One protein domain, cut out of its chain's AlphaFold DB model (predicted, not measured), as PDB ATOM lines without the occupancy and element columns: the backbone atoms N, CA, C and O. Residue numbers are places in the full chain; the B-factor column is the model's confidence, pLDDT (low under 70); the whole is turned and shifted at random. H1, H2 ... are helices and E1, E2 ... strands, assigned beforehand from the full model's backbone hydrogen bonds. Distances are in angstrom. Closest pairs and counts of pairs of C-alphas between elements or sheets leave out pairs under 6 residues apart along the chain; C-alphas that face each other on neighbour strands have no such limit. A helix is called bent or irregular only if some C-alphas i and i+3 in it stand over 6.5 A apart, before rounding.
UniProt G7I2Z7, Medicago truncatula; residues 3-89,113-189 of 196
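AT A GLANCE: This is residues 3 to 89 and 113 to 189 of the 196 residues of a protein of Medicago truncatula (UniProt G7I2Z7). A small closed barrel of six strands, E2, E3, E9, E8, E6 and E5, has a second, strongly twisted sheet of four strands, E4, E1, E10 and E7, beside it, and the chain passes between the two where E7 runs on into E8 at 97 degrees. H3 packs on the outside of the barrel and also over a face of the second sheet, H2 packs crosswise on H3, and the short H1 and H4 sit on the barrel elsewhere. The 164 printed residues hold four named helices and ten named strands, in the order E1 H1 E2 E3 E4 H2 E5 E6 H3 E7 E8 E9 H4 E10; both sheets are antiparallel, the second in the order E4, E1, E10, E7. The class is mixed, helices and strands. The whole is compact, with a radius of gyration of the C-alphas of 16.3 A and spans of 46 by 45 by 30 A.

HOW THE PARTS SIT: Round the barrel run E2, residues 18 to 26, E3, residues 36 to 46, E9, residues 162 to 167, E8, residues 151 to 158, E6, residues 115 to 122, and E5, residues 79 to 86, then E2 again. E2 bends by 60 degrees at residue 22 and E3 by 81 degrees at residue 41. Backbone pairs within hydrogen-bond range are, for the hairpin E2 and E3, N 20 and O 44 at 2.9 A; for E3 and E9, N 38 and O 163 at 2.9 A; for the hairpin E8 and E9, N 156 and O 164 at 2.9 A; for E8 and E6, N 153 and O 116 at 2.8 A; for E6 and E5, N 83 and O 119 at 2.9 A; and for E5 and E2, N 82 and O 21 at 2.8 A. In the other sheet E4, residues 58 to 63, and E7, residues 142 to 149, are the edge strands, with E1, residues 3 to 7, and E10, residues 180 to 188, as inner strands. Its pairs within range include N 60 and O 5 at 2.8 A, N 6 and O 184 at 2.8 A, and N 144 and O 185 at 2.9 A. The closest C-alphas of E6 and E7 are those of Gly 119 and Asn 149, 5.7 A apart. H3, residues 123 to 131, is on the barrel, outside it, and stands up from it at 53 degrees. H3 is also on the other sheet, at a height of 9.7 A over it, and on the local plane its line and that of E7 stand at 36 degrees, slantwise to the strands. H2, residues 67 to 75, touches H3, closest at the C-alphas of Ala 74 and Gln 124, 4.9 A, and their lines are only just about perpendicular at 73 degrees. H1, residues 10 to 15, and H4, residues 169 to 172, are on the barrel; the closest C-alphas of H1 and E5 are those of Met 15 and Thr 85, 6.2 A, and those of H4 and E8 are Ile 171 and Pro 152, 7.2 A. Every O i to N i+4 pair is within range in H2 and H3; H1 has 0 of 2, with 1 of 3 O i to N i+3 pairs, and H4 is too short for an O i to N i+4 pair.

IN THESE COORDINATES: E1 begins at C-alpha 3, (20.458, -37.764, -44.363), and E10, 25.6 A long, ends at C-alpha 188, (26.530, -38.935, -45.373). E3 is 24.0 A long, E2 23.3 A, E5 22.9 A, E6 22.6 A, E7 22.5 A and E8 21.2 A. H1 is irregular: C-alphas 11 and 14 are 7.3 A apart.

THE WHOLE: The two C-alphas farthest apart are those of Asn 28 and Ile 52, 47.7 A. Residues 90 to 112 are not printed, and C-alphas 89 and 113 are 15.3 A apart across the cut. Of the links that are printed whole, E3 to E4 is long, with 11 residues. The mean pLDDT of the printed part is 71.4, and 62 residues are under 70, among them 8 to 16, 48 to 58 and 167 to 180.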
ATOM      1  N   VAL A   3      21.327 -37.118 -43.386       71.25
ATOM      2  CA  VAL A   3      20.458 -37.764 -44.363       71.25
ATOM      3  C   VAL A   3      19.966 -36.717 -45.337       71.25
ATOM      4  O   VAL A   3      19.378 -35.721 -44.920       71.25
ATOM      5  N   ILE A   4      20.204 -36.935 -46.620       75.25
ATOM      6  CA  ILE A   4      19.716 -36.106 -47.711       75.25
ATOM      7  C   ILE A   4      18.768 -36.965 -48.540       75.25
ATOM      8  O   ILE A   4      19.171 -37.914 -49.193       75.25
ATOM      9  N   LEU A   5      17.487 -36.636 -48.517       73.75
ATOM     10  CA  LEU A   5      16.516 -37.201 -49.445       73.75
ATOM     11  C   LEU A   5      16.469 -36.303 -50.675       73.75
ATOM     12  O   LEU A   5      16.253 -35.101 -50.535       73.75
ATOM     13  N   SER A   6      16.652 -36.869 -51.857       73.50
ATOM     14  CA  SER A   6      16.360 -36.211 -53.120       73.50
ATOM     15  C   SER A   6      15.289 -36.967 -53.887       73.50
ATOM     16  O   SER A   6      15.149 -38.186 -53.797       73.50
ATOM     17  N   TRP A   7      14.476 -36.231 -54.627       72.88
ATOM     18  CA  TRP A   7      13.517 -36.819 -55.550       72.88
ATOM     19  C   TRP A   7      13.538 -36.010 -56.846       72.88
ATOM     20  O   TRP A   7      13.688 -34.786 -56.829       72.88
ATOM     21  N   SER A   8      13.425 -36.727 -57.960       59.50
ATOM     22  CA  SER A   8      13.414 -36.183 -59.312       59.50
ATOM     23  C   SER A   8      12.331 -36.908 -60.107       59.50
ATOM     24  O   SER A   8      12.522 -38.056 -60.506       59.50
ATOM     25  N   ASN A   9      11.182 -36.269 -60.308       58.44
ATOM     26  CA  ASN A   9      10.214 -36.696 -61.315       58.44
ATOM     27  C   ASN A   9       9.382 -35.480 -61.777       58.44
ATOM     28  O   ASN A   9       8.947 -34.658 -60.963       58.44
ATOM     29  N   GLU A  10       9.198 -35.343 -63.088       54.03
ATOM     30  CA  GLU A  10       8.477 -34.230 -63.719       54.03
ATOM     31  C   GLU A  10       6.958 -34.313 -63.471       54.03
ATOM     32  O   GLU A  10       6.301 -33.284 -63.335       54.03
ATOM     33  N   GLU A  11       6.403 -35.518 -63.284       53.66
ATOM     34  CA  GLU A  11       4.960 -35.741 -63.052       53.66
ATOM     35  C   GLU A  11       4.491 -35.415 -61.618       53.66
ATOM     36  O   GLU A  11       3.299 -35.389 -61.311       53.66
ATOM     37  N   THR A  12       5.425 -35.152 -60.709       55.22
ATOM     38  CA  THR A  12       5.176 -35.029 -59.261       55.22
ATOM     39  C   THR A  12       4.942 -33.599 -58.773       55.22
ATOM     40  O   THR A  12       4.755 -33.388 -57.574       55.22
ATOM     41  N   GLN A  13       4.890 -32.606 -59.672       54.69
ATOM     42  CA  GLN A  13       4.592 -31.215 -59.297       54.69
ATOM     43  C   GLN A  13       3.230 -31.056 -58.594       54.69
ATOM     44  O   GLN A  13       3.094 -30.203 -57.718       54.69
ATOM     45  N   ASN A  14       2.263 -31.934 -58.879       58.25
ATOM     46  CA  ASN A  14       0.935 -31.921 -58.253       58.25
ATOM     47  C   ASN A  14       0.909 -32.450 -56.804       58.25
ATOM     48  O   ASN A  14      -0.135 -32.403 -56.161       58.25
ATOM     49  N   MET A  15       2.029 -32.962 -56.277       60.94
ATOM     50  CA  MET A  15       2.101 -33.556 -54.931       60.94
ATOM     51  C   MET A  15       2.614 -32.611 -53.847       60.94
ATOM     52  O   MET A  15       2.821 -33.030 -52.705       60.94
ATOM     53  N   PHE A  16       2.854 -31.347 -54.184       66.75
ATOM     54  CA  PHE A  16       3.352 -30.376 -53.224       66.75
ATOM     55  C   PHE A  16       2.206 -29.634 -52.529       66.75
ATOM     56  O   PHE A  16       1.276 -29.186 -53.196       66.75
ATOM     57  N   PRO A  17       2.291 -29.434 -51.201       71.25
ATOM     58  CA  PRO A  17       3.451 -29.703 -50.348       71.25
ATOM     59  C   PRO A  17       3.606 -31.175 -49.914       71.25
ATOM     60  O   PRO A  17       2.643 -31.821 -49.509       71.25
ATOM     61  N   LEU A  18       4.852 -31.665 -49.916       80.81
ATOM     62  CA  LEU A  18       5.234 -32.952 -49.326       80.81
ATOM     63  C   LEU A  18       5.789 -32.707 -47.918       80.81
ATOM     64  O   LEU A  18       6.705 -31.907 -47.726       80.81
ATOM     65  N   TYR A  19       5.262 -33.410 -46.929       83.00
ATOM     66  CA  TYR A  19       5.707 -33.360 -45.543       83.00
ATOM     67  C   TYR A  19       6.461 -34.636 -45.203       83.00
ATOM     68  O   TYR A  19       5.966 -35.733 -45.448       83.00
ATOM     69  N   ILE A  20       7.637 -34.507 -44.600       84.00
ATOM     70  CA  ILE A  20       8.475 -35.645 -44.218       84.00
ATOM     71  C   ILE A  20       8.750 -35.570 -42.722       84.00
ATOM     72  O   ILE A  20       9.129 -34.515 -42.209       84.00
ATOM     73  N   SER A  21       8.576 -36.680 -42.011       85.12
ATOM     74  CA  SER A  21       8.867 -36.753 -40.582       85.12
ATOM     75  C   SER A  21       9.520 -38.070 -40.201       85.12
ATOM     76  O   SER A  21       9.098 -39.142 -40.632       85.12
ATOM     77  N   LEU A  22      10.536 -37.983 -39.344       86.38
ATOM     78  CA  LEU A  22      11.031 -39.138 -38.607       86.38
ATOM     79  C   LEU A  22       9.998 -39.510 -37.546       86.38
ATOM     80  O   LEU A  22       9.620 -38.658 -36.747       86.38
ATOM     81  N   ALA A  23       9.565 -40.762 -37.509       87.75
ATOM     82  CA  ALA A  23       8.517 -41.202 -36.610       87.75
ATOM     83  C   ALA A  23       8.857 -42.514 -35.909       87.75
ATOM     84  O   ALA A  23       9.467 -43.412 -36.490       87.75
ATOM     85  N   ARG A  24       8.393 -42.639 -34.664       88.88
ATOM     86  CA  ARG A  24       8.409 -43.896 -33.912       88.88
ATOM     87  C   ARG A  24       7.016 -44.491 -33.892       88.88
ATOM     88  O   ARG A  24       6.071 -43.811 -33.503       88.88
ATOM     89  N   ARG A  25       6.888 -45.747 -34.293       86.50
ATOM     90  CA  ARG A  25       5.651 -46.505 -34.170       86.50
ATOM     91  C   ARG A  25       5.461 -46.930 -32.721       86.50
ATOM     92  O   ARG A  25       6.367 -47.504 -32.121       86.50
ATOM     93  N   ASP A  26       4.276 -46.661 -32.194       83.81
ATOM     94  CA  ASP A  26       3.829 -47.214 -30.924       83.81
ATOM     95  C   ASP A  26       3.093 -48.529 -31.203       83.81
ATOM     96  O   ASP A  26       2.060 -48.541 -31.874       83.81
ATOM     97  N   PHE A  27       3.671 -49.642 -30.751       77.81
ATOM     98  CA  PHE A  27       3.080 -50.975 -30.891       77.81
ATOM     99  C   PHE A  27       2.121 -51.320 -29.748       77.81
ATOM    100  O   PHE A  27       1.356 -52.264 -29.878       77.81
ATOM    101  N   ASN A  28       2.145 -50.569 -28.644       74.50
ATOM    102  CA  ASN A  28       1.310 -50.851 -27.474       74.50
ATOM    103  C   ASN A  28      -0.070 -50.189 -27.570       74.50
ATOM    104  O   ASN A  28      -0.942 -50.443 -26.745       74.50
ATOM    105  N   ASN A  29      -0.251 -49.309 -28.551       65.88
ATOM    106  CA  ASN A  29      -1.468 -48.544 -28.762       65.88
ATOM    107  C   ASN A  29      -2.212 -49.104 -29.979       65.88
ATOM    108  O   ASN A  29      -2.232 -48.511 -31.060       65.88
ATOM    109  N   GLU A  30      -2.755 -50.308 -29.801       60.09
ATOM    110  CA  GLU A  30      -3.655 -50.949 -30.758       60.09
ATOM    111  C   GLU A  30      -5.063 -50.385 -30.563       60.09
ATOM    112  O   GLU A  30      -5.923 -50.970 -29.910       60.09
ATOM    113  N   ASP A  31      -5.284 -49.189 -31.094       63.56
ATOM    114  CA  ASP A  31      -6.634 -48.662 -31.236       63.56
ATOM    115  C   ASP A  31      -7.297 -49.374 -32.427       63.56
ATOM    116  O   ASP A  31      -6.775 -49.321 -33.544       63.56
ATOM    117  N   ALA A  32      -8.423 -50.057 -32.196       60.88
ATOM    118  CA  ALA A  32      -9.152 -50.824 -33.215       60.88
ATOM    119  C   ALA A  32      -9.543 -49.964 -34.429       60.88
ATOM    120  O   ALA A  32      -9.690 -50.464 -35.545       60.88
ATOM    121  N   ASP A  33      -9.647 -48.657 -34.206       65.12
ATOM    122  CA  ASP A  33      -9.976 -47.672 -35.213       65.12
ATOM    123  C   ASP A  33      -8.783 -47.280 -36.096       65.12
ATOM    124  O   ASP A  33      -8.994 -46.692 -37.154       65.12
ATOM    125  N   TYR A  34      -7.530 -47.562 -35.723       67.81
ATOM    126  CA  TYR A  34      -6.350 -47.076 -36.446       67.81
ATOM    127  C   TYR A  34      -5.416 -48.204 -36.880       67.81
ATOM    128  O   TYR A  34      -5.180 -49.185 -36.190       67.81
ATOM    129  N   SER A  35      -4.808 -48.033 -38.055       73.06
ATOM    130  CA  SER A  35      -3.854 -49.016 -38.582       73.06
ATOM    131  C   SER A  35      -2.484 -48.944 -37.901       73.06
ATOM    132  O   SER A  35      -1.746 -49.931 -37.873       73.06
ATOM    133  N   ALA A  36      -2.111 -47.760 -37.405       81.50
ATOM    134  CA  ALA A  36      -0.884 -47.534 -36.659       81.50
ATOM    135  C   ALA A  36      -0.907 -46.171 -35.951       81.50
ATOM    136  O   ALA A  36      -1.427 -45.182 -36.479       81.50
ATOM    137  N   VAL A  37      -0.250 -46.112 -34.794       83.06
ATOM    138  CA  VAL A  37       0.023 -44.877 -34.055       83.06
ATOM    139  C   VAL A  37       1.501 -44.534 -34.191       83.06
ATOM    140  O   VAL A  37       2.369 -45.395 -34.028       83.06
ATOM    141  N   TYR A  38       1.792 -43.271 -34.505       85.50
ATOM    142  CA  TYR A  38       3.151 -42.771 -34.660       85.50
ATOM    143  C   TYR A  38       3.397 -41.523 -33.810       85.50
ATOM    144  O   TYR A  38       2.652 -40.541 -33.844       85.50
ATOM    145  N   LEU A  39       4.512 -41.533 -33.087       86.25
ATOM    146  CA  LEU A  39       5.097 -40.354 -32.468       86.25
ATOM    147  C   LEU A  39       5.964 -39.656 -33.513       86.25
ATOM    148  O   LEU A  39       7.004 -40.183 -33.912       86.25
ATOM    149  N   LEU A  40       5.522 -38.489 -33.968       83.31
ATOM    150  CA  LEU A  40       6.220 -37.698 -34.970       83.31
ATOM    151  C   LEU A  40       7.333 -36.871 -34.327       83.31
ATOM    152  O   LEU A  40       7.146 -36.182 -33.320       83.31
ATOM    153  N   GLY A  41       8.502 -36.917 -34.948       79.19
ATOM    154  CA  GLY A  41       9.597 -35.999 -34.698       79.19
ATOM    155  C   GLY A  41       9.369 -34.663 -35.399       79.19
ATOM    156  O   GLY A  41       8.244 -34.191 -35.574       79.19
ATOM    157  N   GLN A  42      10.466 -34.027 -35.806       78.06
ATOM    158  CA  GLN A  42      10.392 -32.826 -36.631       78.06
ATOM    159  C   GLN A  42       9.700 -33.149 -37.961       78.06
ATOM    160  O   GLN A  42       9.939 -34.200 -38.559       78.06
ATOM    161  N   ILE A  43       8.833 -32.241 -38.407       80.00
ATOM    162  CA  ILE A  43       8.197 -32.301 -39.721       80.00
ATOM    163  C   ILE A  43       8.908 -31.284 -40.603       80.00
ATOM    164  O   ILE A  43       8.937 -30.096 -40.279       80.00
ATOM    165  N   LEU A  44       9.480 -31.746 -41.707       77.12
ATOM    166  CA  LEU A  44       9.994 -30.879 -42.755       77.12
ATOM    167  C   LEU A  44       8.946 -30.744 -43.852       77.12
ATOM    168  O   LEU A  44       8.354 -31.733 -44.280       77.12
ATOM    169  N   THR A  45       8.705 -29.505 -44.274       79.00
ATOM    170  CA  THR A  45       7.771 -29.190 -45.355       79.00
ATOM    171  C   THR A  45       8.558 -28.877 -46.610       79.00
ATOM    172  O   THR A  45       9.403 -27.984 -46.602       79.00
ATOM    173  N   PHE A  46       8.219 -29.558 -47.690       73.75
ATOM    174  CA  PHE A  46       8.733 -29.295 -49.019       73.75
ATOM    175  C   PHE A  46       7.609 -28.690 -49.833       73.75
ATOM    176  O   PHE A  46       6.506 -29.225 -49.886       73.75
ATOM    177  N   ARG A  47       7.882 -27.538 -50.434       70.31
ATOM    178  CA  ARG A  47       7.019 -26.888 -51.417       70.31
ATOM    179  C   ARG A  47       7.762 -27.016 -52.744       70.31
ATOM    180  O   ARG A  47       8.979 -26.852 -52.746       70.31
ATOM    181  N   GLY A  48       7.068 -27.408 -53.809       64.06
ATOM    182  CA  GLY A  48       7.680 -27.704 -55.108       64.06
ATOM    183  C   GLY A  48       8.511 -26.532 -55.637       64.06
ATOM    184  O   GLY A  48       8.371 -25.404 -55.157       64.06
ATOM    185  N   SER A  49       9.374 -26.775 -56.626       58.47
ATOM    186  CA  SER A  49      10.103 -25.692 -57.283       58.47
ATOM    187  C   SER A  49       9.111 -24.773 -58.006       58.47
ATOM    188  O   SER A  49       8.327 -25.218 -58.842       58.47
ATOM    189  N   SER A  50       9.119 -23.470 -57.701       52.38
ATOM    190  CA  SER A  50       8.514 -22.489 -58.607       52.38
ATOM    191  C   SER A  50       9.445 -22.408 -59.813       52.38
ATOM    192  O   SER A  50      10.558 -21.910 -59.660       52.38
ATOM    193  N   GLY A  51       9.051 -22.992 -60.945       50.25
ATOM    194  CA  GLY A  51       9.912 -23.324 -62.091       50.25
ATOM    195  C   GLY A  51      10.684 -22.167 -62.736       50.25
ATOM    196  O   GLY A  51      10.360 -21.760 -63.845       50.25
ATOM    197  N   ILE A  52      11.719 -21.663 -62.064       50.12
ATOM    198  CA  ILE A  52      12.598 -20.593 -62.555       50.12
ATOM    199  C   ILE A  52      14.030 -21.107 -62.776       50.12
ATOM    200  O   ILE A  52      14.694 -20.614 -63.678       50.12
ATOM    201  N   ASP A  53      14.472 -22.155 -62.073       48.00
ATOM    202  CA  ASP A  53      15.780 -22.779 -62.300       48.00
ATOM    203  C   ASP A  53      15.618 -24.251 -62.685       48.00
ATOM    204  O   ASP A  53      15.019 -25.037 -61.953       48.00
ATOM    205  N   GLY A  54      16.163 -24.619 -63.847       50.56
ATOM    206  CA  GLY A  54      16.070 -25.936 -64.491       50.56
ATOM    207  C   GLY A  54      16.788 -27.087 -63.775       50.56
ATOM    208  O   GLY A  54      17.266 -28.008 -64.431       50.56
ATOM    209  N   ILE A  55      16.875 -27.058 -62.444       53.06
ATOM    210  CA  ILE A  55      17.316 -28.186 -61.623       53.06
ATOM    211  C   ILE A  55      16.091 -28.691 -60.855       53.06
ATOM    212  O   ILE A  55      15.781 -28.226 -59.762       53.06
ATOM    213  N   ASN A  56      15.389 -29.671 -61.429       58.28
ATOM    214  CA  ASN A  56      14.182 -30.285 -60.853       58.28
ATOM    215  C   ASN A  56      14.469 -31.231 -59.660       58.28
ATOM    216  O   ASN A  56      13.648 -32.090 -59.346       58.28
ATOM    217  N   GLU A  57      15.625 -31.115 -58.997       63.03
ATOM    218  CA  GLU A  57      15.993 -31.967 -57.859       63.03
ATOM    219  C   GLU A  57      15.738 -31.228 -56.534       63.03
ATOM    220  O   GLU A  57      16.520 -30.369 -56.120       63.03
ATOM    221  N   ILE A  58      14.652 -31.578 -55.836       67.44
ATOM    222  CA  ILE A  58      14.394 -31.060 -54.484       67.44
ATOM    223  C   ILE A  58      15.116 -31.939 -53.467       67.44
ATOM    224  O   ILE A  58      14.953 -33.160 -53.463       67.44
ATOM    225  N   LYS A  59      15.890 -31.301 -52.579       72.75
ATOM    226  CA  LYS A  59      16.665 -31.960 -51.520       72.75
ATOM    227  C   LYS A  59      16.135 -31.617 -50.136       72.75
ATOM    228  O   LYS A  59      15.906 -30.458 -49.801       72.75
ATOM    229  N   ALA A  60      16.020 -32.639 -49.306       71.31
ATOM    230  CA  ALA A  60      15.598 -32.572 -47.924       71.31
ATOM    231  C   ALA A  60      16.731 -33.069 -47.030       71.31
ATOM    232  O   ALA A  60      17.070 -34.249 -47.056       71.31
ATOM    233  N   LYS A  61      17.325 -32.172 -46.240       75.88
ATOM    234  CA  LYS A  61      18.440 -32.498 -45.347       75.88
ATOM    235  C   LYS A  61      17.957 -32.639 -43.906       75.88
ATOM    236  O   LYS A  61      17.324 -31.736 -43.369       75.88
ATOM    237  N   PHE A  62      18.335 -33.737 -43.269       73.81
ATOM    238  CA  PHE A  62      18.096 -34.025 -41.861       73.81
ATOM    239  C   PHE A  62      19.413 -34.400 -41.190       73.81
ATOM    240  O   PHE A  62      20.281 -35.026 -41.799       73.81
ATOM    241  N   VAL A  63      19.545 -34.057 -39.914       74.12
ATOM    242  CA  VAL A  63      20.644 -34.535 -39.073       74.12
ATOM    243  C   VAL A  63      20.066 -35.533 -38.085       74.12
ATOM    244  O   VAL A  63      19.169 -35.207 -37.311       74.12
ATOM    245  N   LEU A  64      20.573 -36.761 -38.128       71.69
ATOM    246  CA  LEU A  64      20.240 -37.798 -37.164       71.69
ATOM    247  C   LEU A  64      21.228 -37.720 -36.000       71.69
ATOM    248  O   LEU A  64      22.403 -38.086 -36.141       71.69
ATOM    249  N   SER A  65      20.747 -37.212 -34.866       64.69
ATOM    250  CA  SER A  65      21.437 -37.269 -33.578       64.69
ATOM    251  C   SER A  65      21.288 -38.658 -32.945       64.69
ATOM    252  O   SER A  65      20.350 -39.391 -33.252       64.69
ATOM    253  N   GLU A  66      22.225 -39.040 -32.072       68.75
ATOM    254  CA  GLU A  66      22.180 -40.314 -31.329       68.75
ATOM    255  C   GLU A  66      22.024 -41.567 -32.224       68.75
ATOM    256  O   GLU A  66      21.204 -42.443 -31.950       68.75
ATOM    257  N   VAL A  67      22.824 -41.689 -33.292       67.12
ATOM    258  CA  VAL A  67      22.721 -42.780 -34.294       67.12
ATOM    259  C   VAL A  67      22.691 -44.180 -33.662       67.12
ATOM    260  O   VAL A  67      21.960 -45.044 -34.133       67.12
ATOM    261  N   ASN A  68      23.410 -44.397 -32.557       68.75
ATOM    262  CA  ASN A  68      23.393 -45.669 -31.823       68.75
ATOM    263  C   ASN A  68      22.000 -46.017 -31.274       68.75
ATOM    264  O   ASN A  68      21.562 -47.161 -31.358       68.75
ATOM    265  N   LYS A  69      21.276 -45.026 -30.752       76.00
ATOM    266  CA  LYS A  69      19.906 -45.188 -30.254       76.00
ATOM    267  C   LYS A  69      18.933 -45.435 -31.404       76.00
ATOM    268  O   LYS A  69      18.080 -46.312 -31.311       76.00
ATOM    269  N   LEU A  70      19.125 -44.726 -32.518       76.38
ATOM    270  CA  LEU A  70      18.352 -44.946 -33.740       76.38
ATOM    271  C   LEU A  70      18.597 -46.336 -34.333       76.38
ATOM    272  O   LEU A  70      17.654 -46.946 -34.816       76.38
ATOM    273  N   ALA A  71      19.818 -46.871 -34.255       75.88
ATOM    274  CA  ALA A  71      20.131 -48.220 -34.720       75.88
ATOM    275  C   ALA A  71      19.405 -49.295 -33.894       75.88
ATOM    276  O   ALA A  71      18.900 -50.266 -34.456       75.88
ATOM    277  N   VAL A  72      19.302 -49.118 -32.572       81.38
ATOM    278  CA  VAL A  72      18.526 -50.023 -31.704       81.38
ATOM    279  C   VAL A  72      17.037 -49.971 -32.057       81.38
ATOM    280  O   VAL A  72      16.421 -51.014 -32.258       81.38
ATOM    281  N   GLU A  73      16.464 -48.774 -32.205       81.19
ATOM    282  CA  GLU A  73      15.057 -48.597 -32.603       81.19
ATOM    283  C   GLU A  73      14.778 -49.116 -34.026       81.19
ATOM    284  O   GLU A  73      13.739 -49.724 -34.287       81.19
ATOM    285  N   ALA A  74      15.727 -48.936 -34.947       81.19
ATOM    286  CA  ALA A  74      15.659 -49.470 -36.300       81.19
ATOM    287  C   ALA A  74      15.649 -51.002 -36.302       81.19
ATOM    288  O   ALA A  74      14.834 -51.600 -37.002       81.19
ATOM    289  N   ARG A  75      16.500 -51.643 -35.489       80.62
ATOM    290  CA  ARG A  75      16.510 -53.107 -35.308       80.62
ATOM    291  C   ARG A  75      15.219 -53.622 -34.678       80.62
ATOM    292  O   ARG A  75      14.759 -54.693 -35.052       80.62
ATOM    293  N   ALA A  76      14.622 -52.853 -33.770       84.00
ATOM    294  CA  ALA A  76      13.314 -53.154 -33.190       84.00
ATOM    295  C   ALA A  76      12.144 -52.940 -34.174       84.00
ATOM    296  O   ALA A  76      11.000 -53.232 -33.835       84.00
ATOM    297  N   GLY A  77      12.400 -52.405 -35.376       84.19
ATOM    298  CA  GLY A  77      11.377 -52.156 -36.391       84.19
ATOM    299  C   GLY A  77      10.400 -51.033 -36.027       84.19
ATOM    300  O   GLY A  77       9.327 -50.942 -36.625       84.19
ATOM    301  N   SER A  78      10.739 -50.184 -35.051       87.19
ATOM    302  CA  SER A  78       9.858 -49.119 -34.558       87.19
ATOM    303  C   SER A  78      10.100 -47.768 -35.229       87.19
ATOM    304  O   SER A  78       9.246 -46.892 -35.132       87.19
ATOM    305  N   LEU A  79      11.220 -47.579 -35.930       88.81
ATOM    306  CA  LEU A  79      11.603 -46.294 -36.517       88.81
ATOM    307  C   LEU A  79      11.292 -46.216 -38.022       88.81
ATOM    308  O   LEU A  79      11.681 -47.096 -38.795       88.81
ATOM    309  N   PHE A  80      10.627 -45.138 -38.445       88.69
ATOM    310  CA  PHE A  80      10.158 -44.930 -39.820       88.69
ATOM    311  C   PHE A  80      10.409 -43.500 -40.310       88.69
ATOM    312  O   PHE A  80      10.304 -42.545 -39.544       88.69
ATOM    313  N   LEU A  81      10.665 -43.341 -41.608       87.75
ATOM    314  CA  LEU A  81      10.406 -42.087 -42.318       87.75
ATOM    315  C   LEU A  81       8.970 -42.122 -42.827       87.75
ATOM    316  O   LEU A  81       8.603 -43.040 -43.562       87.75
ATOM    317  N   LEU A  82       8.172 -41.136 -42.432       88.00
ATOM    318  CA  LEU A  82       6.811 -40.945 -42.915       88.00
ATOM    319  C   LEU A  82       6.763 -39.777 -43.885       88.00
ATOM    320  O   LEU A  82       7.367 -38.732 -43.645       88.00
ATOM    321  N   PHE A  83       6.002 -39.972 -44.950       86.56
ATOM    322  CA  PHE A  83       5.775 -39.006 -46.009       86.56
ATOM    323  C   PHE A  83       4.286 -38.746 -46.073       86.56
ATOM    324  O   PHE A  83       3.513 -39.701 -46.072       86.56
ATOM    325  N   PHE A  84       3.892 -37.483 -46.142       84.38
ATOM    326  CA  PHE A  84       2.502 -37.080 -46.265       84.38
ATOM    327  C   PHE A  84       2.376 -36.050 -47.365       84.38
ATOM    328  O   PHE A  84       3.192 -35.140 -47.465       84.38
ATOM    329  N   THR A  85       1.313 -36.143 -48.137       80.62
ATOM    330  CA  THR A  85       0.880 -35.056 -49.002       80.62
ATOM    331  C   THR A  85      -0.629 -34.943 -48.905       80.62
ATOM    332  O   THR A  85      -1.342 -35.923 -48.661       80.62
ATOM    333  N   THR A  86      -1.109 -33.714 -48.999       73.50
ATOM    334  CA  THR A  86      -2.535 -33.449 -49.132       73.50
ATOM    335  C   THR A  86      -2.893 -33.635 -50.590       73.50
ATOM    336  O   THR A  86      -2.180 -33.128 -51.454       73.50
ATOM    337  N   GLU A  87      -3.996 -34.326 -50.868       62.19
ATOM    338  CA  GLU A  87      -4.535 -34.364 -52.220       62.19
ATOM    339  C   GLU A  87      -4.737 -32.918 -52.689       62.19
ATOM    340  O   GLU A  87      -5.435 -32.125 -52.047       62.19
ATOM    341  N   GLY A  88      -4.008 -32.536 -53.738       50.19
ATOM    342  CA  GLY A  88      -4.090 -31.207 -54.306       50.19
ATOM    343  C   GLY A  88      -5.486 -31.018 -54.871       50.19
ATOM    344  O   GLY A  88      -5.763 -31.429 -55.990       50.19
ATOM    345  N   ASN A  89      -6.371 -30.377 -54.117       38.44
ATOM    346  CA  ASN A  89      -7.571 -29.808 -54.695       38.44
ATOM    347  C   ASN A  89      -7.178 -28.536 -55.458       38.44
ATOM    348  O   ASN A  89      -7.368 -27.412 -54.985       38.44
ATOM    349  N   GLU A 113     -11.948 -34.983 -40.918       59.75
ATOM    350  CA  GLU A 113     -11.006 -36.059 -41.170       59.75
ATOM    351  C   GLU A 113     -10.418 -35.781 -42.550       59.75
ATOM    352  O   GLU A 113     -10.975 -36.156 -43.576       59.75
ATOM    353  N   ASN A 114      -9.326 -35.018 -42.581       65.31
ATOM    354  CA  ASN A 114      -8.674 -34.666 -43.831       65.31
ATOM    355  C   ASN A 114      -8.030 -35.923 -44.421       65.31
ATOM    356  O   ASN A 114      -7.061 -36.455 -43.867       65.31
ATOM    357  N   THR A 115      -8.567 -36.381 -45.551       72.44
ATOM    358  CA  THR A 115      -7.959 -37.439 -46.354       72.44
ATOM    359  C   THR A 115      -6.602 -36.967 -46.876       72.44
ATOM    360  O   THR A 115      -6.463 -35.875 -47.426       72.44
ATOM    361  N   CYS A 116      -5.583 -37.790 -46.667       79.38
ATOM    362  CA  CYS A 116      -4.208 -37.579 -47.094       79.38
ATOM    363  C   CYS A 116      -3.717 -38.760 -47.921       79.38
ATOM    364  O   CYS A 116      -4.298 -39.841 -47.886       79.38
ATOM    365  N   LEU A 117      -2.591 -38.577 -48.602       81.69
ATOM    366  CA  LEU A 117      -1.771 -39.687 -49.062       81.69
ATOM    367  C   LEU A 117      -0.561 -39.810 -48.136       81.69
ATOM    368  O   LEU A 117       0.081 -38.803 -47.825       81.69
ATOM    369  N   TYR A 118      -0.235 -41.028 -47.702       85.19
ATOM    370  CA  TYR A 118       0.971 -41.292 -46.924       85.19
ATOM    371  C   TYR A 118       1.790 -42.460 -47.448       85.19
ATOM    372  O   TYR A 118       1.265 -43.460 -47.927       85.19
ATOM    373  N   GLY A 119       3.097 -42.354 -47.265       85.12
ATOM    374  CA  GLY A 119       4.043 -43.435 -47.479       85.12
ATOM    375  C   GLY A 119       4.926 -43.600 -46.260       85.12
ATOM    376  O   GLY A 119       5.054 -42.697 -45.427       85.12
ATOM    377  N   LYS A 120       5.554 -44.766 -46.155       88.25
ATOM    378  CA  LYS A 120       6.511 -45.040 -45.089       88.25
ATOM    379  C   LYS A 120       7.685 -45.859 -45.588       88.25
ATOM    380  O   LYS A 120       7.521 -46.737 -46.428       88.25
ATOM    381  N   ILE A 121       8.837 -45.622 -44.977       86.69
ATOM    382  CA  ILE A 121      10.037 -46.445 -45.127       86.69
ATOM    383  C   ILE A 121      10.502 -46.802 -43.723       86.69
ATOM    384  O   ILE A 121      10.633 -45.915 -42.878       86.69
ATOM    385  N   SER A 122      10.738 -48.083 -43.450       88.62
ATOM    386  CA  SER A 122      11.328 -48.477 -42.173       88.62
ATOM    387  C   SER A 122      12.828 -48.195 -42.188       88.62
ATOM    388  O   SER A 122      13.517 -48.422 -43.186       88.62
ATOM    389  N   PHE A 123      13.365 -47.750 -41.054       85.44
ATOM    390  CA  PHE A 123      14.814 -47.670 -40.907       85.44
ATOM    391  C   PHE A 123      15.462 -49.048 -40.986       85.44
ATOM    392  O   PHE A 123      16.581 -49.151 -41.460       85.44
ATOM    393  N   GLN A 124      14.759 -50.115 -40.606       86.75
ATOM    394  CA  GLN A 124      15.252 -51.480 -40.776       86.75
ATOM    395  C   GLN A 124      15.608 -51.788 -42.240       86.75
ATOM    396  O   GLN A 124      16.694 -52.300 -42.510       86.75
ATOM    397  N   SER A 125      14.733 -51.436 -43.189       85.00
ATOM    398  CA  SER A 125      14.997 -51.607 -44.622       85.00
ATOM    399  C   SER A 125      16.163 -50.736 -45.084       85.00
ATOM    400  O   SER A 125      17.011 -51.206 -45.839       85.00
ATOM    401  N   ILE A 126      16.247 -49.501 -44.585       81.94
ATOM    402  CA  ILE A 126      17.339 -48.574 -44.897       81.94
ATOM    403  C   ILE A 126      18.690 -49.129 -44.406       81.94
ATOM    404  O   ILE A 126      19.623 -49.243 -45.193       81.94
ATOM    405  N   TYR A 127      18.785 -49.535 -43.135       79.00
ATOM    406  CA  TYR A 127      19.990 -50.140 -42.558       79.00
ATOM    407  C   TYR A 127      20.375 -51.435 -43.279       79.00
ATOM    408  O   TYR A 127      21.548 -51.654 -43.550       79.00
ATOM    409  N   THR A 128      19.399 -52.261 -43.661       83.31
ATOM    410  CA  THR A 128      19.666 -53.488 -44.428       83.31
ATOM    411  C   THR A 128      20.264 -53.169 -45.800       83.31
ATOM    412  O   THR A 128      21.221 -53.809 -46.229       83.31
ATOM    413  N   ALA A 129      19.731 -52.166 -46.498       81.69
ATOM    414  CA  ALA A 129      20.290 -51.716 -47.768       81.69
ATOM    415  C   ALA A 129      21.694 -51.097 -47.601       81.69
ATOM    416  O   ALA A 129      22.546 -51.300 -48.465       81.69
ATOM    417  N   TRP A 130      21.980 -50.423 -46.481       76.81
ATOM    418  CA  TRP A 130      23.332 -49.937 -46.168       76.81
ATOM    419  C   TRP A 130      24.322 -51.041 -45.841       76.81
ATOM    420  O   TRP A 130      25.446 -50.987 -46.328       76.81
ATOM    421  N   ASP A 131      23.942 -52.034 -45.038       75.75
ATOM    422  CA  ASP A 131      24.843 -53.125 -44.648       75.75
ATOM    423  C   ASP A 131      25.327 -53.931 -45.867       75.75
ATOM    424  O   ASP A 131      26.402 -54.546 -45.832       75.75
ATOM    425  N   ASN A 132      24.544 -53.884 -46.950       80.38
ATOM    426  CA  ASN A 132      24.854 -54.450 -48.260       80.38
ATOM    427  C   ASN A 132      25.632 -53.491 -49.184       80.38
ATOM    428  O   ASN A 132      26.133 -53.924 -50.221       80.38
ATOM    429  N   SER A 133      25.756 -52.209 -48.833       75.75
ATOM    430  CA  SER A 133      26.516 -51.222 -49.600       75.75
ATOM    431  C   SER A 133      28.006 -51.277 -49.235       75.75
ATOM    432  O   SER A 133      28.358 -51.106 -48.062       75.75
ATOM    433  N   PRO A 134      28.916 -51.463 -50.211       72.25
ATOM    434  CA  PRO A 134      30.353 -51.522 -49.941       72.25
ATOM    435  C   PRO A 134      30.894 -50.205 -49.362       72.25
ATOM    436  O   PRO A 134      31.731 -50.233 -48.463       72.25
ATOM    437  N   ASN A 135      30.358 -49.062 -49.801       73.06
ATOM    438  CA  ASN A 135      30.821 -47.735 -49.381       73.06
ATOM    439  C   ASN A 135      30.497 -47.448 -47.905       73.06
ATOM    440  O   ASN A 135      31.303 -46.855 -47.187       73.06
ATOM    441  N   PHE A 136      29.336 -47.903 -47.426       66.75
ATOM    442  CA  PHE A 136      28.902 -47.634 -46.054       66.75
ATOM    443  C   PHE A 136      29.797 -48.322 -45.018       66.75
ATOM    444  O   PHE A 136      30.166 -47.714 -44.014       66.75
ATOM    445  N   ARG A 137      30.215 -49.569 -45.282       65.69
ATOM    446  CA  ARG A 137      31.128 -50.316 -44.394       65.69
ATOM    447  C   ARG A 137      32.480 -49.632 -44.207       65.69
ATOM    448  O   ARG A 137      33.174 -49.920 -43.239       65.69
ATOM    449  N   TRP A 138      32.847 -48.739 -45.121       67.94
ATOM    450  CA  TRP A 138      34.092 -47.975 -45.076       67.94
ATOM    451  C   TRP A 138      33.906 -46.556 -44.530       67.94
ATOM    452  O   TRP A 138      34.818 -45.742 -44.629       67.94
ATOM    453  N   GLY A 139      32.735 -46.246 -43.959       68.00
ATOM    454  CA  GLY A 139      32.421 -44.913 -43.440       68.00
ATOM    455  C   GLY A 139      32.294 -43.850 -44.535       68.00
ATOM    456  O   GLY A 139      32.372 -42.661 -44.245       68.00
ATOM    457  N   GLN A 140      32.120 -44.264 -45.792       70.88
ATOM    458  CA  GLN A 140      31.965 -43.367 -46.932       70.88
ATOM    459  C   GLN A 140      30.484 -43.095 -47.216       70.88
ATOM    460  O   GLN A 140      29.585 -43.778 -46.716       70.88
ATOM    461  N   ARG A 141      30.229 -42.080 -48.048       76.62
ATOM    462  CA  ARG A 141      28.892 -41.741 -48.547       76.62
ATOM    463  C   ARG A 141      28.234 -42.962 -49.193       76.62
ATOM    464  O   ARG A 141      28.819 -43.602 -50.069       76.62
ATOM    465  N   ALA A 142      27.002 -43.248 -48.783       77.06
ATOM    466  CA  ALA A 142      26.207 -44.342 -49.318       77.06
ATOM    467  C   ALA A 142      24.880 -43.812 -49.861       77.06
ATOM    468  O   ALA A 142      24.176 -43.045 -49.201       77.06
ATOM    469  N   GLU A 143      24.539 -44.241 -51.068       80.94
ATOM    470  CA  GLU A 143      23.297 -43.866 -51.735       80.94
ATOM    471  C   GLU A 143      22.402 -45.094 -51.839       80.94
ATOM    472  O   GLU A 143      22.837 -46.159 -52.282       80.94
ATOM    473  N   ILE A 144      21.153 -44.951 -51.401       78.50
ATOM    474  CA  ILE A 144      20.110 -45.956 -51.581       78.50
ATOM    475  C   ILE A 144      19.005 -45.328 -52.415       78.50
ATOM    476  O   ILE A 144      18.442 -44.300 -52.050       78.50
ATOM    477  N   MET A 145      18.635 -45.997 -53.498       79.19
ATOM    478  CA  MET A 145      17.434 -45.669 -54.250       79.19
ATOM    479  C   MET A 145      16.289 -46.564 -53.785       79.19
ATOM    480  O   MET A 145      16.465 -47.772 -53.619       79.19
ATOM    481  N   THR A 146      15.118 -45.986 -53.544       76.88
ATOM    482  CA  THR A 146      13.961 -46.732 -53.039       76.88
ATOM    483  C   THR A 146      12.671 -46.149 -53.597       76.88
ATOM    484  O   THR A 146      12.575 -44.969 -53.923       76.88
ATOM    485  N   THR A 147      11.668 -47.009 -53.747       79.25
ATOM    486  CA  THR A 147      10.333 -46.633 -54.211       79.25
ATOM    487  C   THR A 147       9.404 -46.413 -53.020       79.25
ATOM    488  O   THR A 147       9.479 -47.110 -52.008       79.25
ATOM    489  N   LEU A 148       8.556 -45.393 -53.108       78.75
ATOM    490  CA  LEU A 148       7.563 -45.017 -52.114       78.75
ATOM    491  C   LEU A 148       6.191 -45.111 -52.752       78.75
ATOM    492  O   LEU A 148       5.863 -44.345 -53.655       78.75
ATOM    493  N   ASN A 149       5.369 -46.002 -52.225       79.50
ATOM    494  CA  ASN A 149       3.957 -46.027 -52.565       79.50
ATOM    495  C   ASN A 149       3.217 -45.146 -51.571       79.50
ATOM    496  O   ASN A 149       3.290 -45.380 -50.360       79.50
ATOM    497  N   LEU A 150       2.530 -44.130 -52.086       80.06
ATOM    498  CA  LEU A 150       1.660 -43.289 -51.280       80.06
ATOM    499  C   LEU A 150       0.244 -43.872 -51.300       80.06
ATOM    500  O   LEU A 150      -0.328 -44.115 -52.359       80.06
ATOM    501  N   LEU A 151      -0.303 -44.124 -50.115       79.50
ATOM    502  CA  LEU A 151      -1.604 -44.746 -49.901       79.50
ATOM    503  C   LEU A 151      -2.565 -43.756 -49.233       79.50
ATOM    504  O   LEU A 151      -2.130 -43.000 -48.363       79.50
ATOM    505  N   PRO A 152      -3.869 -43.795 -49.547       78.50
ATOM    506  CA  PRO A 152      -4.870 -43.005 -48.838       78.50
ATOM    507  C   PRO A 152      -4.896 -43.271 -47.322       78.50
ATOM    508  O   PRO A 152      -4.899 -44.418 -46.856       78.50
ATOM    509  N   CYS A 153      -4.935 -42.190 -46.546       77.44
ATOM    510  CA  CYS A 153      -5.004 -42.175 -45.091       77.44
ATOM    511  C   CYS A 153      -5.977 -41.137 -44.561       77.44
ATOM    512  O   CYS A 153      -6.194 -40.098 -45.172       77.44
ATOM    513  N   ILE A 154      -6.455 -41.378 -43.345       77.94
ATOM    514  CA  ILE A 154      -6.929 -40.316 -42.459       77.94
ATOM    515  C   ILE A 154      -5.837 -40.065 -41.424       77.94
ATOM    516  O   ILE A 154      -5.409 -40.985 -40.712       77.94
ATOM    517  N   LEU A 155      -5.382 -38.814 -41.354       76.06
ATOM    518  CA  LEU A 155      -4.438 -38.354 -40.344       76.06
ATOM    519  C   LEU A 155      -5.199 -37.654 -39.223       76.06
ATOM    520  O   LEU A 155      -5.785 -36.592 -39.427       76.06
ATOM    521  N   LYS A 156      -5.121 -38.195 -38.008       77.44
ATOM    522  CA  LYS A 156      -5.638 -37.525 -36.813       77.44
ATOM    523  C   LYS A 156      -4.488 -37.106 -35.915       77.44
ATOM    524  O   LYS A 156      -3.674 -37.923 -35.484       77.44
ATOM    525  N   LYS A 157      -4.417 -35.813 -35.613       70.00
ATOM    526  CA  LYS A 157      -3.430 -35.263 -34.684       70.00
ATOM    527  C   LYS A 157      -4.000 -35.266 -33.267       70.00
ATOM    528  O   LYS A 157      -5.092 -34.748 -33.046       70.00
ATOM    529  N   LYS A 158      -3.251 -35.794 -32.297       68.12
ATOM    530  CA  LYS A 158      -3.577 -35.681 -30.865       68.12
ATOM    531  C   LYS A 158      -2.383 -35.062 -30.143       68.12
ATOM    532  O   LYS A 158      -1.285 -35.612 -30.147       68.12
ATOM    533  N   GLY A 159      -2.578 -33.897 -29.532       66.31
ATOM    534  CA  GLY A 159      -1.479 -33.153 -28.914       66.31
ATOM    535  C   GLY A 159      -0.443 -32.648 -29.929       66.31
ATOM    536  O   GLY A 159      -0.726 -32.482 -31.114       66.31
ATOM    537  N   VAL A 160       0.771 -32.352 -29.456       62.56
ATOM    538  CA  VAL A 160       1.767 -31.605 -30.246       62.56
ATOM    539  C   VAL A 160       2.519 -32.489 -31.252       62.56
ATOM    540  O   VAL A 160       2.848 -32.011 -32.336       62.56
ATOM    541  N   ARG A 161       2.771 -33.767 -30.923       66.88
ATOM    542  CA  ARG A 161       3.675 -34.665 -31.676       66.88
ATOM    543  C   ARG A 161       3.148 -36.091 -31.895       66.88
ATOM    544  O   ARG A 161       3.924 -36.969 -32.247       66.88
ATOM    545  N   VAL A 162       1.857 -36.351 -31.690       65.62
ATOM    546  CA  VAL A 162       1.282 -37.685 -31.942       65.62
ATOM    547  C   VAL A 162       0.369 -37.632 -33.158       65.62
ATOM    548  O   VAL A 162      -0.553 -36.812 -33.217       65.62
ATOM    549  N   ALA A 163       0.634 -38.519 -34.111       68.19
ATOM    550  CA  ALA A 163      -0.195 -38.751 -35.278       68.19
ATOM    551  C   ALA A 163      -0.765 -40.168 -35.251       68.19
ATOM    552  O   ALA A 163      -0.046 -41.155 -35.101       68.19
ATOM    553  N   TYR A 164      -2.072 -40.251 -35.437       68.94
ATOM    554  CA  TYR A 164      -2.815 -41.490 -35.590       68.94
ATOM    555  C   TYR A 164      -3.104 -41.642 -37.076       68.94
ATOM    556  O   TYR A 164      -3.680 -40.739 -37.689       68.94
ATOM    557  N   ILE A 165      -2.656 -42.754 -37.658       71.94
ATOM    558  CA  ILE A 165      -2.826 -43.033 -39.081       71.94
ATOM    559  C   ILE A 165      -3.811 -44.186 -39.231       71.94
ATOM    560  O   ILE A 165      -3.539 -45.335 -38.858       71.94
ATOM    561  N   ARG A 166      -4.957 -43.882 -39.836       70.12
ATOM    562  CA  ARG A 166      -5.911 -44.882 -40.315       70.12
ATOM    563  C   ARG A 166      -5.683 -45.050 -41.814       70.12
ATOM    564  O   ARG A 166      -6.062 -44.185 -42.597       70.12
ATOM    565  N   ALA A 167      -5.019 -46.134 -42.209       67.56
ATOM    566  CA  ALA A 167      -4.955 -46.532 -43.608       67.56
ATOM    567  C   ALA A 167      -6.364 -46.916 -44.071       67.56
ATOM    568  O   ALA A 167      -7.017 -47.746 -43.433       67.56
ATOM    569  N   ILE A 168      -6.829 -46.321 -45.167       64.56
ATOM    570  CA  ILE A 168      -8.174 -46.582 -45.677       64.56
ATOM    571  C   ILE A 168      -8.103 -47.825 -46.570       64.56
ATOM    572  O   ILE A 168      -7.810 -47.735 -47.761       64.56
ATOM    573  N   LYS A 169      -8.311 -49.007 -45.974       56.34
ATOM    574  CA  LYS A 169      -8.205 -50.295 -46.682       56.34
ATOM    575  C   LYS A 169      -9.219 -50.432 -47.822       56.34
ATOM    576  O   LYS A 169      -8.864 -50.966 -48.865       56.34
ATOM    577  N   ASP A 170     -10.424 -49.891 -47.657       46.22
ATOM    578  CA  ASP A 170     -11.507 -50.039 -48.638       46.22
ATOM    579  C   ASP A 170     -11.255 -49.251 -49.936       46.22
ATOM    580  O   ASP A 170     -11.684 -49.671 -51.009       46.22
ATOM    581  N   ILE A 171     -10.460 -48.173 -49.881       45.84
ATOM    582  CA  ILE A 171     -10.054 -47.416 -51.078       45.84
ATOM    583  C   ILE A 171      -8.951 -48.151 -51.853       45.84
ATOM    584  O   ILE A 171      -8.896 -48.039 -53.076       45.84
ATOM    585  N   LEU A 172      -8.110 -48.963 -51.197       47.53
ATOM    586  CA  LEU A 172      -7.046 -49.725 -51.875       47.53
ATOM    587  C   LEU A 172      -7.596 -50.723 -52.906       47.53
ATOM    588  O   LEU A 172      -6.889 -51.069 -53.846       47.53
ATOM    589  N   HIS A 173      -8.847 -51.170 -52.746       41.59
ATOM    590  CA  HIS A 173      -9.484 -52.113 -53.667       41.59
ATOM    591  C   HIS A 173     -10.186 -51.428 -54.858       41.59
ATOM    592  O   HIS A 173     -10.483 -52.094 -55.851       41.59
ATOM    593  N   GLN A 174     -10.446 -50.115 -54.772       39.28
ATOM    594  CA  GLN A 174     -11.115 -49.310 -55.810       39.28
ATOM    595  C   GLN A 174     -10.187 -48.303 -56.503       39.28
ATOM    596  O   GLN A 174     -10.461 -47.895 -57.629       39.28
ATOM    597  N   CYS A 175      -9.083 -47.909 -55.870       42.22
ATOM    598  CA  CYS A 175      -8.111 -46.986 -56.437       42.22
ATOM    599  C   CYS A 175      -7.054 -47.779 -57.219       42.22
ATOM    600  O   CYS A 175      -6.018 -48.178 -56.689       42.22
ATOM    601  N   SER A 176      -7.323 -48.026 -58.502       40.78
ATOM    602  CA  SER A 176      -6.447 -48.743 -59.442       40.78
ATOM    603  C   SER A 176      -5.164 -47.988 -59.833       40.78
ATOM    604  O   SER A 176      -4.537 -48.306 -60.838       40.78
ATOM    605  N   THR A 177      -4.746 -46.994 -59.052       48.12
ATOM    606  CA  THR A 177      -3.540 -46.197 -59.292       48.12
ATOM    607  C   THR A 177      -2.776 -46.020 -57.987       48.12
ATOM    608  O   THR A 177      -2.770 -44.950 -57.383       48.12
ATOM    609  N   LEU A 178      -2.115 -47.092 -57.538       54.84
ATOM    610  CA  LEU A 178      -1.005 -46.984 -56.593       54.84
ATOM    611  C   LEU A 178       0.095 -46.181 -57.283       54.84
ATOM    612  O   LEU A 178       0.871 -46.729 -58.067       54.84
ATOM    613  N   SER A 179       0.132 -44.874 -57.047       59.16
ATOM    614  CA  SER A 179       1.195 -44.070 -57.621       59.16
ATOM    615  C   SER A 179       2.493 -44.394 -56.883       59.16
ATOM    616  O   SER A 179       2.620 -44.222 -55.665       59.16
ATOM    617  N   THR A 180       3.406 -45.005 -57.632       63.97
ATOM    618  CA  THR A 180       4.726 -45.409 -57.165       63.97
ATOM    619  C   THR A 180       5.677 -44.262 -57.442       63.97
ATOM    620  O   THR A 180       5.855 -43.865 -58.592       63.97
ATOM    621  N   TYR A 181       6.317 -43.750 -56.400       70.62
ATOM    622  CA  TYR A 181       7.258 -42.645 -56.513       70.62
ATOM    623  C   TYR A 181       8.673 -43.135 -56.270       70.62
ATOM    624  O   TYR A 181       8.941 -43.811 -55.283       70.62
ATOM    625  N   LEU A 182       9.596 -42.787 -57.159       72.06
ATOM    626  CA  LEU A 182      11.009 -43.082 -56.968       72.06
ATOM    627  C   LEU A 182      11.678 -41.910 -56.251       72.06
ATOM    628  O   LEU A 182      11.519 -40.757 -56.652       72.06
ATOM    629  N   PHE A 183      12.430 -42.205 -55.199       73.38
ATOM    630  CA  PHE A 183      13.246 -41.217 -54.506       73.38
ATOM    631  C   PHE A 183      14.620 -41.807 -54.190       73.38
ATOM    632  O   PHE A 183      14.797 -43.019 -54.015       73.38
ATOM    633  N   THR A 184      15.602 -40.921 -54.112       76.25
ATOM    634  CA  THR A 184      16.980 -41.252 -53.784       76.25
ATOM    635  C   THR A 184      17.266 -40.765 -52.375       76.25
ATOM    636  O   THR A 184      17.144 -39.591 -52.042       76.25
ATOM    637  N   LEU A 185      17.635 -41.693 -51.507       74.75
ATOM    638  CA  LEU A 185      18.055 -41.430 -50.147       74.75
ATOM    639  C   LEU A 185      19.589 -41.476 -50.112       74.75
ATOM    640  O   LEU A 185      20.198 -42.543 -50.164       74.75
ATOM    641  N   VAL A 186      20.219 -40.312 -50.007       75.75
ATOM    642  CA  VAL A 186      21.663 -40.164 -49.815       75.75
ATOM    643  C   VAL A 186      21.954 -40.033 -48.328       75.75
ATOM    644  O   VAL A 186      21.358 -39.205 -47.640       75.75
ATOM    645  N   LEU A 187      22.882 -40.830 -47.809       70.56
ATOM    646  CA  LEU A 187      23.374 -40.658 -46.452       70.56
ATOM    647  C   LEU A 187      24.861 -40.396 -46.405       70.56
ATOM    648  O   LEU A 187      25.678 -41.180 -46.889       70.56
ATOM    649  N   ASP A 188      25.177 -39.324 -45.692       69.19
ATOM    650  CA  ASP A 188      26.530 -38.935 -45.373       69.19
ATOM    651  C   ASP A 188      26.809 -39.300 -43.915       69.19
ATOM    652  O   ASP A 188      26.275 -38.708 -42.959       69.19
ATOM    653  N   VAL A 189      27.694 -40.277 -43.729       60.16
ATOM    654  CA  VAL A 189      28.352 -40.501 -42.446       60.16
ATOM    655  C   VAL A 189      29.346 -39.359 -42.267       60.16
ATOM    656  O   VAL A 189      30.517 -39.456 -42.605       60.16
TER     657      VAL A 189